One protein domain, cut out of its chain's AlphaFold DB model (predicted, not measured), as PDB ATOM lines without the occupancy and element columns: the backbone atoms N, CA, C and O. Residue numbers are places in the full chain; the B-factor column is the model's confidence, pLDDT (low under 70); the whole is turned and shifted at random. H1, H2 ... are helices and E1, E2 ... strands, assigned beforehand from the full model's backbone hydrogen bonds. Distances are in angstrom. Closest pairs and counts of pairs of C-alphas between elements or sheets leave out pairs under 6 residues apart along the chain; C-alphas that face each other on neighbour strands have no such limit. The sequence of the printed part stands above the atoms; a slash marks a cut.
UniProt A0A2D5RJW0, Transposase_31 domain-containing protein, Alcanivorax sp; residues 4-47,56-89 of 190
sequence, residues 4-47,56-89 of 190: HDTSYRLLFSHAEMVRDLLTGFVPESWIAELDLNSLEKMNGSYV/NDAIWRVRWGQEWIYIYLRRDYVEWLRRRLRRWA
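This is residues 4 to 47 and 56 to 89 of the 190 residues of the protein "Transposase_31 domain-containing protein" of Alcanivorax sp (UniProt A0A2D5RJW0). A strongly twisted sheet of three strands has H2 crossing one face, while the other face is bare of named helices. H4 leads away from the end of E3, near H1, and its residues 82 to 88 stick out as an arm. The 78 printed residues hold H1, H2, H3, E1, E2, E3 and H4 in that order; the sheet, E1 - E2 - E3, is antiparallel and the class is mixed. The whole is compact, radius of gyration of the C-alphas 13.1 A, and flat, spanning 38 by 32 by 16 A.

Start at inner strand E2, residues 58 to 64. Beside it is E1, residues 34 to 42, with N 40 and O 61 at 2.9 A; E1 bends by 83 degrees at residue 37. E3, residues 67 to 73, forms a hairpin with E2, with N 62 and O 69 at 3.0 A. H2, residues 15 to 25, is on the sheet at a height of 8.5 A, across the strands; its closest C-alphas to E1 are Ala 15 and Leu 39, 6.1 A. H3, residues 29 to 33, only grazes the sheet. H1, residues 4 to 11, is close but not clearly touching H4, residues 75 to 88: the closest C-alphas, Tyr 8 and Arg 75, are 7.2 A apart. O i to N i+4 pairs are within hydrogen-bond range throughout H1 and H2, in 9 of 10 for H4, and in 0 of 1 for H3, where 2 of 2 O i to N i+3 pairs are.

Find C-alpha 4, where H1 begins, at (223.968, 232.348, 195.521). H2 runs 15.3 A, E1 17.2 A, E2 19.2 A and E3 19.5 A. H4 runs 20.6 A to C-alpha 88 at (206.539, 220.003, 201.369).

Residues 48 to 55 are not printed, and C-alphas 47 and 56 are 12.4 A apart. The links printed whole are tight. Mean pLDDT of the printed part is 70.2, with 40 residues under 70, among them 4 to 14 and 73 to 89.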
ATOM      1  N   HIS A   4     225.039 233.038 196.222       46.25
ATOM      2  CA  HIS A   4     223.968 232.348 195.521       46.25
ATOM      3  C   HIS A   4     224.341 231.911 194.092       46.25
ATOM      4  O   HIS A   4     223.814 230.894 193.645       46.25
ATOM      5  N   ASP A   5     225.240 232.611 193.383       49.88
ATOM      6  CA  ASP A   5     225.654 232.222 192.019       49.88
ATOM      7  C   ASP A   5     226.521 230.959 192.035       49.88
ATOM      8  O   ASP A   5     226.383 230.092 191.169       49.88
ATOM      9  N   THR A   6     227.404 230.837 193.028       51.47
ATOM     10  CA  THR A   6     228.325 229.699 193.155       51.47
ATOM     11  C   THR A   6     227.568 228.418 193.497       51.47
ATOM     12  O   THR A   6     227.740 227.398 192.825       51.47
ATOM     13  N   SER A   7     226.664 228.503 194.477       51.56
ATOM     14  CA  SER A   7     225.784 227.400 194.883       51.56
ATOM     15  C   SER A   7     224.848 226.970 193.745       51.56
ATOM     16  O   SER A   7     224.593 225.786 193.543       51.56
ATOM     17  N   TYR A   8     224.375 227.924 192.938       57.47
ATOM     18  CA  TYR A   8     223.574 227.652 191.747       57.47
ATOM     19  C   TYR A   8     224.360 226.880 190.674       57.47
ATOM     20  O   TYR A   8     223.917 225.836 190.187       57.47
ATOM     21  N   ARG A   9     225.552 227.370 190.318       57.25
ATOM     22  CA  ARG A   9     226.368 226.818 189.224       57.25
ATOM     23  C   ARG A   9     226.792 225.371 189.473       57.25
ATOM     24  O   ARG A   9     226.930 224.600 188.519       57.25
ATOM     25  N   LEU A  10     227.016 225.037 190.739       56.12
ATOM     26  CA  LEU A  10     227.507 223.740 191.183       56.12
ATOM     27  C   LEU A  10     226.339 222.734 191.404       56.12
ATOM     28  O   LEU A  10     226.541 221.528 191.286       56.12
ATOM     29  N   LEU A  11     225.095 223.187 191.640       55.28
ATOM     30  CA  LEU A  11     223.938 222.282 191.801       55.28
ATOM     31  C   LEU A  11     223.536 221.730 190.428       55.28
ATOM     32  O   LEU A  11     223.329 220.533 190.254       55.28
ATOM     33  N   PHE A  12     223.538 222.601 189.416       62.88
ATOM     34  CA  PHE A  12     223.232 222.258 188.023       62.88
ATOM     35  C   PHE A  12     224.480 221.952 187.186       62.88
ATOM     36  O   PHE A  12     224.480 222.107 185.960       62.88
ATOM     37  N   SER A  13     225.587 221.553 187.818       65.56
ATOM     38  CA  SER A  13     226.717 220.925 187.119       65.56
ATOM     39  C   SER A  13     226.601 219.409 187.021       65.56
ATOM     40  O   SER A  13     227.326 218.821 186.226       65.56
ATOM     41  N   HIS A  14     225.684 218.795 187.768       67.50
ATOM     42  CA  HIS A  14     225.531 217.346 187.833       67.50
ATOM     43  C   HIS A  14     224.326 216.880 187.010       67.50
ATOM     44  O   HIS A  14     223.219 217.391 187.171       67.50
ATOM     45  N   ALA A  15     224.541 215.894 186.135       75.12
ATOM     46  CA  ALA A  15     223.496 215.356 185.258       75.12
ATOM     47  C   ALA A  15     222.382 214.653 186.047       75.12
ATOM     48  O   ALA A  15     221.221 214.702 185.650       75.12
ATOM     49  N   GLU A  16     222.726 214.040 187.181       68.44
ATOM     50  CA  GLU A  16     221.777 213.317 188.031       68.44
ATOM     51  C   GLU A  16     220.724 214.257 188.643       68.44
ATOM     52  O   GLU A  16     219.533 213.980 188.570       68.44
ATOM     53  N   MET A  17     221.137 215.443 189.103       70.50
ATOM     54  CA  MET A  17     220.220 216.499 189.558       70.50
ATOM     55  C   MET A  17     219.224 216.918 188.466       70.50
ATOM     56  O   MET A  17     218.043 217.130 188.739       70.50
ATOM     57  N   VAL A  18     219.695 217.071 187.225       76.12
ATOM     58  CA  VAL A  18     218.840 217.467 186.093       76.12
ATOM     59  C   VAL A  18     217.885 216.341 185.716       76.12
ATOM     60  O   VAL A  18     216.714 216.597 185.455       76.12
ATOM     61  N   ARG A  19     218.361 215.095 185.749       80.62
ATOM     62  CA  ARG A  19     217.543 213.899 185.548       80.62
ATOM     63  C   ARG A  19     216.402 213.824 186.560       80.62
ATOM     64  O   ARG A  19     215.256 213.706 186.143       80.62
ATOM     65  N   ASP A  20     216.705 213.941 187.848       70.50
ATOM     66  CA  ASP A  20     215.708 213.856 188.922       70.50
ATOM     67  C   ASP A  20     214.698 215.008 188.870       70.50
ATOM     68  O   ASP A  20     213.522 214.842 189.194       70.50
ATOM     69  N   LEU A  21     215.125 216.183 188.406       74.00
ATOM     70  CA  LEU A  21     214.232 217.308 188.163       74.00
ATOM     71  C   LEU A  21     213.252 217.006 187.022       74.00
ATOM     72  O   LEU A  21     212.053 217.234 187.179       74.00
ATOM     73  N   LEU A  22     213.739 216.475 185.898       75.81
ATOM     74  CA  LEU A  22     212.894 216.114 184.757       75.81
ATOM     75  C   LEU A  22     211.888 215.022 185.129       75.81
ATOM     76  O   LEU A  22     210.703 215.170 184.856       75.81
ATOM     77  N   THR A  23     212.335 213.954 185.789       77.62
ATOM     78  CA  THR A  23     211.471 212.817 186.147       77.62
ATOM     79  C   THR A  23     210.549 213.120 187.326       77.62
ATOM     80  O   THR A  23     209.440 212.592 187.393       77.62
ATOM     81  N   GLY A  24     210.983 213.964 188.266       66.50
ATOM     82  CA  GLY A  24     210.233 214.281 189.478       66.50
ATOM     83  C   GLY A  24     209.239 215.434 189.331       66.50
ATOM     84  O   GLY A  24     208.231 215.448 190.039       66.50
ATOM     85  N   PHE A  25     209.505 216.402 188.447       65.25
ATOM     86  CA  PHE A  25     208.737 217.654 188.374       65.25
ATOM     87  C   PHE A  25     208.069 217.929 187.027       65.25
ATOM     88  O   PHE A  25     207.227 218.826 186.972       65.25
ATOM     89  N   VAL A  26     208.401 217.190 185.963       72.69
ATOM     90  CA  VAL A  26     207.744 217.325 184.656       72.69
ATOM     91  C   VAL A  26     206.853 216.096 184.432       72.69
ATOM     92  O   VAL A  26     207.344 215.060 183.989       72.69
ATOM     93  N   PRO A  27     205.549 216.165 184.765       63.91
ATOM     94  CA  PRO A  27     204.637 215.026 184.694       63.91
ATOM     95  C   PRO A  27     204.123 214.803 183.262       63.91
ATOM     96  O   PRO A  27     202.922 214.714 183.033       63.91
ATOM     97  N   GLU A  28     205.029 214.744 182.290       77.06
ATOM     98  CA  GLU A  28     204.685 214.619 180.876       77.06
ATOM     99  C   GLU A  28     205.225 213.307 180.299       77.06
ATOM    100  O   GLU A  28     206.366 212.922 180.552       77.06
ATOM    101  N   SER A  29     204.417 212.619 179.488       80.25
ATOM    102  CA  SER A  29     204.747 211.280 178.976       80.25
ATOM    103  C   SER A  29     206.003 211.252 178.103       80.25
ATOM    104  O   SER A  29     206.714 210.251 178.090       80.25
ATOM    105  N   TRP A  30     206.316 212.359 177.423       82.12
ATOM    106  CA  TRP A  30     207.494 212.475 176.560       82.12
ATOM    107  C   TRP A  30     208.818 212.418 177.338       82.12
ATOM    108  O   TRP A  30     209.848 212.085 176.759       82.12
ATOM    109  N   ILE A  31     208.814 212.666 178.655       83.94
ATOM    110  CA  ILE A  31     210.012 212.521 179.499       83.94
ATOM    111  C   ILE A  31     210.511 211.071 179.502       83.94
ATOM    112  O   ILE A  31     211.718 210.841 179.554       83.94
ATOM    113  N   ALA A  32     209.604 210.095 179.388       82.19
ATOM    114  CA  ALA A  32     209.957 208.678 179.311       82.19
ATOM    115  C   ALA A  32     210.627 208.290 177.978       82.19
ATOM    116  O   ALA A  32     211.256 207.237 177.898       82.19
ATOM    117  N   GLU A  33     210.506 209.126 176.943       86.88
ATOM    118  CA  GLU A  33     211.111 208.910 175.621       86.88
ATOM    119  C   GLU A  33     212.524 209.506 175.503       86.88
ATOM    120  O   GLU A  33     213.214 209.286 174.503       86.88
ATOM    121  N   LEU A  34     212.965 210.271 176.507       89.12
ATOM    122  CA  LEU A  34     214.297 210.864 176.539       89.12
ATOM    123  C   LEU A  34     215.354 209.828 176.923       89.12
ATOM    124  O   LEU A  34     215.216 209.106 177.911       89.12
ATOM    125  N   ASP A  35     216.489 209.842 176.228       90.62
ATOM    126  CA  ASP A  35     217.678 209.127 176.687       90.62
ATOM    127  C   ASP A  35     218.391 209.957 177.764       90.62
ATOM    128  O   ASP A  35     219.337 210.699 177.497       90.62
ATOM    129  N   LEU A  36     217.944 209.828 179.014       86.12
ATOM    130  CA  LEU A  36     218.494 210.558 180.165       86.12
ATOM    131  C   LEU A  36     219.961 210.201 180.483       86.12
ATOM    132  O   LEU A  36     220.573 210.850 181.335       86.12
ATOM    133  N   ASN A  37     220.545 209.182 179.842       88.00
ATOM    134  CA  ASN A  37     221.979 208.883 179.943       88.00
ATOM    135  C   ASN A  37     222.822 209.727 178.980       88.00
ATOM    136  O   ASN A  37     224.022 209.875 179.193       88.00
ATOM    137  N   SER A  38     222.196 210.324 177.965       89.38
ATOM    138  CA  SER A  38     222.838 211.251 177.028       89.38
ATOM    139  C   SER A  38     222.907 212.700 177.526       89.38
ATOM    140  O   SER A  38     223.344 213.575 176.780       89.38
ATOM    141  N   LEU A  39     222.459 212.968 178.762       88.38
ATOM    142  CA  LEU A  39     222.454 214.304 179.357       88.38
ATOM    143  C   LEU A  39     223.863 214.899 179.374       88.38
ATOM    144  O   LEU A  39     224.758 214.415 180.065       88.38
ATOM    145  N   GLU A  40     224.030 215.999 178.651       84.88
ATOM    146  CA  GLU A  40     225.314 216.670 178.503       84.88
ATOM    147  C   GLU A  40     225.176 218.162 178.785       84.88
ATOM    148  O   GLU A  40     224.289 218.841 178.258       84.88
ATOM    149  N   LYS A  41     226.083 218.689 179.609       82.38
ATOM    150  CA  LYS A  41     226.151 220.118 179.899       82.38
ATOM    151  C   LYS A  41     226.853 220.844 178.757       82.38
ATOM    152  O   LYS A  41     227.990 220.528 178.417       82.38
ATOM    153  N   MET A  42     226.201 221.856 178.202       78.00
ATOM    154  CA  MET A  42     226.804 222.717 177.190       78.00
ATOM    155  C   MET A  42     227.667 223.780 177.870       78.00
ATOM    156  O   MET A  42     227.199 224.539 178.720       78.00
ATOM    157  N   ASN A  43     228.949 223.832 177.504       57.53
ATOM    158  CA  ASN A  43     229.838 224.904 177.941       57.53
ATOM    159  C   ASN A  43     229.421 226.215 177.257       57.53
ATOM    160  O   ASN A  43     229.131 226.230 176.061       57.53
ATOM    161  N   GLY A  44     229.385 227.313 178.021       54.31
ATOM    162  CA  GLY A  44     228.766 228.600 177.656       54.31
ATOM    163  C   GLY A  44     229.383 229.372 176.480       54.31
ATOM    164  O   GLY A  44     229.150 230.570 176.366       54.31
ATOM    165  N   SER A  45     230.176 228.728 175.622       44.78
ATOM    166  CA  SER A  45     230.751 229.313 174.406       44.78
ATOM    167  C   SER A  45     229.938 229.036 173.138       44.78
ATOM    168  O   SER A  45     230.276 229.572 172.087       44.78
ATOM    169  N   TYR A  46     228.872 228.232 173.210       43.62
ATOM    170  CA  TYR A  46     228.040 227.888 172.052       43.62
ATOM    171  C   TYR A  46     226.636 228.474 172.183       43.62
ATOM    172  O   TYR A  46     225.635 227.765 172.238       43.62
ATOM    173  N   VAL A  47     226.564 229.797 172.272       48.31
ATOM    174  CA  VAL A  47     225.301 230.507 172.102       48.31
ATOM    175  C   VAL A  47     225.511 231.507 170.976       48.31
ATOM    176  O   VAL A  47     226.346 232.402 171.075       48.31
ATOM    177  N   ASN A  56     225.288 233.293 183.281       50.88
ATOM    178  CA  ASN A  56     224.995 232.357 184.370       50.88
ATOM    179  C   ASN A  56     223.841 231.345 184.219       50.88
ATOM    180  O   ASN A  56     223.378 230.817 185.222       50.88
ATOM    181  N   ASP A  57     223.427 230.977 183.005       59.78
ATOM    182  CA  ASP A  57     222.442 229.900 182.817       59.78
ATOM    183  C   ASP A  57     223.092 228.534 182.539       59.78
ATOM    184  O   ASP A  57     224.053 228.425 181.773       59.78
ATOM    185  N   ALA A  58     222.564 227.471 183.156       67.06
ATOM    186  CA  ALA A  58     222.993 226.104 182.875       67.06
ATOM    187  C   ALA A  58     222.159 225.547 181.716       67.06
ATOM    188  O   ALA A  58     220.961 225.300 181.867       67.06
ATOM    189  N   ILE A  59     222.805 225.350 180.565       76.94
ATOM    190  CA  ILE A  59     222.195 224.728 179.389       76.94
ATOM    191  C   ILE A  59     222.611 223.263 179.349       76.94
ATOM    192  O   ILE A  59     223.801 222.939 179.338       76.94
ATOM    193  N   TRP A  60     221.619 222.386 179.309       84.75
ATOM    194  CA  TRP A  60     221.796 220.953 179.119       84.75
ATOM    195  C   TRP A  60     221.215 220.542 177.777       84.75
ATOM    196  O   TRP A  60     220.291 221.180 177.280       84.75
ATOM    197  N   ARG A  61     221.736 219.467 177.195       86.50
ATOM    198  CA  ARG A  61     221.099 218.793 176.068       86.50
ATOM    199  C   ARG A  61     220.853 217.330 176.389       86.50
ATOM    200  O   ARG A  61     221.625 216.722 177.125       86.50
ATOM    201  N   VAL A  62     219.782 216.782 175.833       92.25
ATOM    202  CA  VAL A  62     219.386 215.378 175.978       92.25
ATOM    203  C   VAL A  62     218.855 214.868 174.643       92.25
ATOM    204  O   VAL A  62     218.233 215.625 173.894       92.25
ATOM    205  N   ARG A  63     219.126 213.606 174.314       89.69
ATOM    206  CA  ARG A  63     218.623 212.987 173.087       89.69
ATOM    207  C   ARG A  63     217.160 212.601 173.234       89.69
ATOM    208  O   ARG A  63     216.760 212.001 174.232       89.69
ATOM    209  N   TRP A  64     216.401 212.884 172.184       90.69
ATOM    210  CA  TRP A  64     215.047 212.392 171.966       90.69
ATOM    211  C   TRP A  64     214.996 211.747 170.583       90.69
ATOM    212  O   TRP A  64     214.998 212.423 169.553       90.69
ATOM    213  N   GLY A  65     215.059 210.414 170.548       87.75
ATOM    214  CA  GLY A  65     215.258 209.678 169.300       87.75
ATOM    215  C   GLY A  65     216.579 210.057 168.615       87.75
ATOM    216  O   GLY A  65     217.656 209.784 169.141       87.75
ATOM    217  N   GLN A  66     216.494 210.666 167.428       86.62
ATOM    218  CA  GLN A  66     217.658 211.141 166.660       86.62
ATOM    219  C   GLN A  66     217.977 212.627 166.897       86.62
ATOM    220  O   GLN A  66     219.030 213.097 166.467       86.62
ATOM    221  N   GLU A  67     217.100 213.349 167.593       88.19
ATOM    222  CA  GLU A  67     217.195 214.793 167.797       88.19
ATOM    223  C   GLU A  67     217.774 215.137 169.175       88.19
ATOM    224  O   GLU A  67     217.769 214.324 170.105       88.19
ATOM    225  N   TRP A  68     218.262 216.370 169.317       86.56
ATOM    226  CA  TRP A  68     218.692 216.930 170.599       86.56
ATOM    227  C   TRP A  68     217.695 217.978 171.084       86.56
ATOM    228  O   TRP A  68     217.395 218.934 170.371       86.56
ATOM    229  N   ILE A  69     217.240 217.841 172.328       85.00
ATOM    230  CA  ILE A  69     216.471 218.873 173.026       85.00
ATOM    231  C   ILE A  69     217.400 219.622 173.971       85.00
ATOM    232  O   ILE A  69     218.231 219.011 174.644       85.00
ATOM    233  N   TYR A  70     217.222 220.939 174.056       83.81
ATOM    234  CA  TYR A  70     217.948 221.799 174.980       83.81
ATOM    235  C   TYR A  70     217.080 222.138 176.191       83.81
ATOM    236  O   TYR A  70     215.956 222.617 176.060       83.81
ATOM    237  N   ILE A  71     217.628 221.908 177.376       79.62
ATOM    238  CA  ILE A  71     217.014 222.224 178.657       79.62
ATOM    239  C   ILE A  71     217.707 223.463 179.199       79.62
ATOM    240  O   ILE A  71     218.913 223.471 179.453       79.62
ATOM    241  N   TYR A  72     216.916 224.511 179.383       76.06
ATOM    242  CA  TYR A  72     217.368 225.774 179.935       76.06
ATOM    243  C   TYR A  72     216.898 225.894 181.382       76.06
ATOM    244  O   TYR A  72     215.699 225.979 181.658       76.06
ATOM    245  N   LEU A  73     217.854 225.891 182.309       69.69
ATOM    246  CA  LEU A  73     217.580 226.067 183.729       69.69
ATOM    247  C   LEU A  73     217.848 227.524 184.090       69.69
ATOM    248  O   LEU A  73     218.961 228.020 183.921       69.69
ATOM    249  N   ARG A  74     216.799 228.206 184.560       65.88
ATOM    250  CA  ARG A  74     216.869 229.586 185.050       65.88
ATOM    251  C   ARG A  74     217.143 229.619 186.544       65.88
ATOM    252  O   ARG A  74     216.536 228.858 187.299       65.88
ATOM    253  N   ARG A  75     217.905 230.623 186.983       58.00
ATOM    254  CA  ARG A  75     218.137 230.950 188.404       58.00
ATOM    255  C   ARG A  75     216.850 231.001 189.239       58.00
ATOM    256  O   ARG A  75     216.808 230.447 190.335       58.00
ATOM    257  N   ASP A  76     215.779 231.586 188.705       60.47
ATOM    258  CA  ASP A  76     214.505 231.742 189.429       60.47
ATOM    259  C   ASP A  76     213.827 230.407 189.781       60.47
ATOM    260  O   ASP A  76     213.085 230.324 190.763       60.47
ATOM    261  N   TYR A  77     214.102 229.341 189.020       61.19
ATOM    262  CA  TYR A  77     213.536 228.014 189.272       61.19
ATOM    263  C   TYR A  77     214.050 227.410 190.587       61.19
ATOM    264  O   TYR A  77     213.344 226.667 191.259       61.19
ATOM    265  N   VAL A  78     215.260 227.769 191.001       57.09
ATOM    266  CA  VAL A  78     215.918 227.222 192.197       57.09
ATOM    267  C   VAL A  78     215.352 227.828 193.460       57.09
ATOM    268  O   VAL A  78     215.076 227.122 194.425       57.09
ATOM    269  N   GLU A  79     215.128 229.137 193.437       58.69
ATOM    270  CA  GLU A  79     214.476 229.836 194.535       58.69
ATOM    271  C   GLU A  79     213.018 229.369 194.673       58.69
ATOM    272  O   GLU A  79     212.534 229.142 195.786       58.69
ATOM    273  N   TRP A  80     212.335 229.116 193.549       65.38
ATOM    274  CA  TRP A  80     211.032 228.452 193.552       65.38
ATOM    275  C   TRP A  80     211.102 227.042 194.159       65.38
ATOM    276  O   TRP A  80     210.323 226.739 195.068       65.38
ATOM    277  N   LEU A  81     212.046 226.204 193.720       58.66
ATOM    278  CA  LEU A  81     212.205 224.824 194.183       58.66
ATOM    279  C   LEU A  81     212.519 224.783 195.680       58.66
ATOM    280  O   LEU A  81     211.873 224.052 196.423       58.66
ATOM    281  N   ARG A  82     213.420 225.642 196.162       59.84
ATOM    282  CA  ARG A  82     213.762 225.770 197.585       59.84
ATOM    283  C   ARG A  82     212.548 226.156 198.432       59.84
ATOM    284  O   ARG A  82     212.308 225.566 199.486       59.84
ATOM    285  N   ARG A  83     211.740 227.116 197.964       63.59
ATOM    286  CA  ARG A  83     210.475 227.511 198.619       63.59
ATOM    287  C   ARG A  83     209.423 226.414 198.572       63.59
ATOM    288  O   ARG A  83     208.572 226.332 199.458       63.59
ATOM    289  N   ARG A  84     209.415 225.606 197.517       62.09
ATOM    290  CA  ARG A  84     208.483 224.490 197.357       62.09
ATOM    291  C   ARG A  84     208.868 223.322 198.266       62.09
ATOM    292  O   ARG A  84     208.005 222.864 199.005       62.09
ATOM    293  N   LEU A  85     210.149 222.955 198.316       60.25
ATOM    294  CA  LEU A  85     210.702 221.941 199.216       60.25
ATOM    295  C   LEU A  85     210.457 222.290 200.687       60.25
ATOM    296  O   LEU A  85     209.925 221.461 201.410       60.25
ATOM    297  N   ARG A  86     210.698 223.537 201.119       61.75
ATOM    298  CA  ARG A  86     210.367 223.975 202.495       61.75
ATOM    299  C   ARG A  86     208.881 223.849 202.847       61.75
ATOM    300  O   ARG A  86     208.548 223.678 204.013       61.75
ATOM    301  N   ARG A  87     207.984 223.968 201.863       58.03
ATOM    302  CA  ARG A  87     206.538 223.788 202.069       58.03
ATOM    303  C   ARG A  87     206.116 222.320 202.109       58.03
ATOM    304  O   ARG A  87     205.100 222.024 202.719       58.03
ATOM    305  N   TRP A  88     206.851 221.433 201.443       48.19
ATOM    306  CA  TRP A  88     206.539 220.003 201.369       48.19
ATOM    307  C   TRP A  88     207.257 219.164 202.430       48.19
ATOM    308  O   TRP A  88     206.690 218.191 202.905       48.19
ATOM    309  N   ALA A  89     208.452 219.581 202.847       55.25
ATOM    310  CA  ALA A  89     209.271 218.937 203.870       55.25
ATOM    311  C   ALA A  89     209.685 219.957 204.957       55.25
ATOM    312  O   ALA A  89     210.862 220.301 205.074       55.25
TER     313      ALA A  89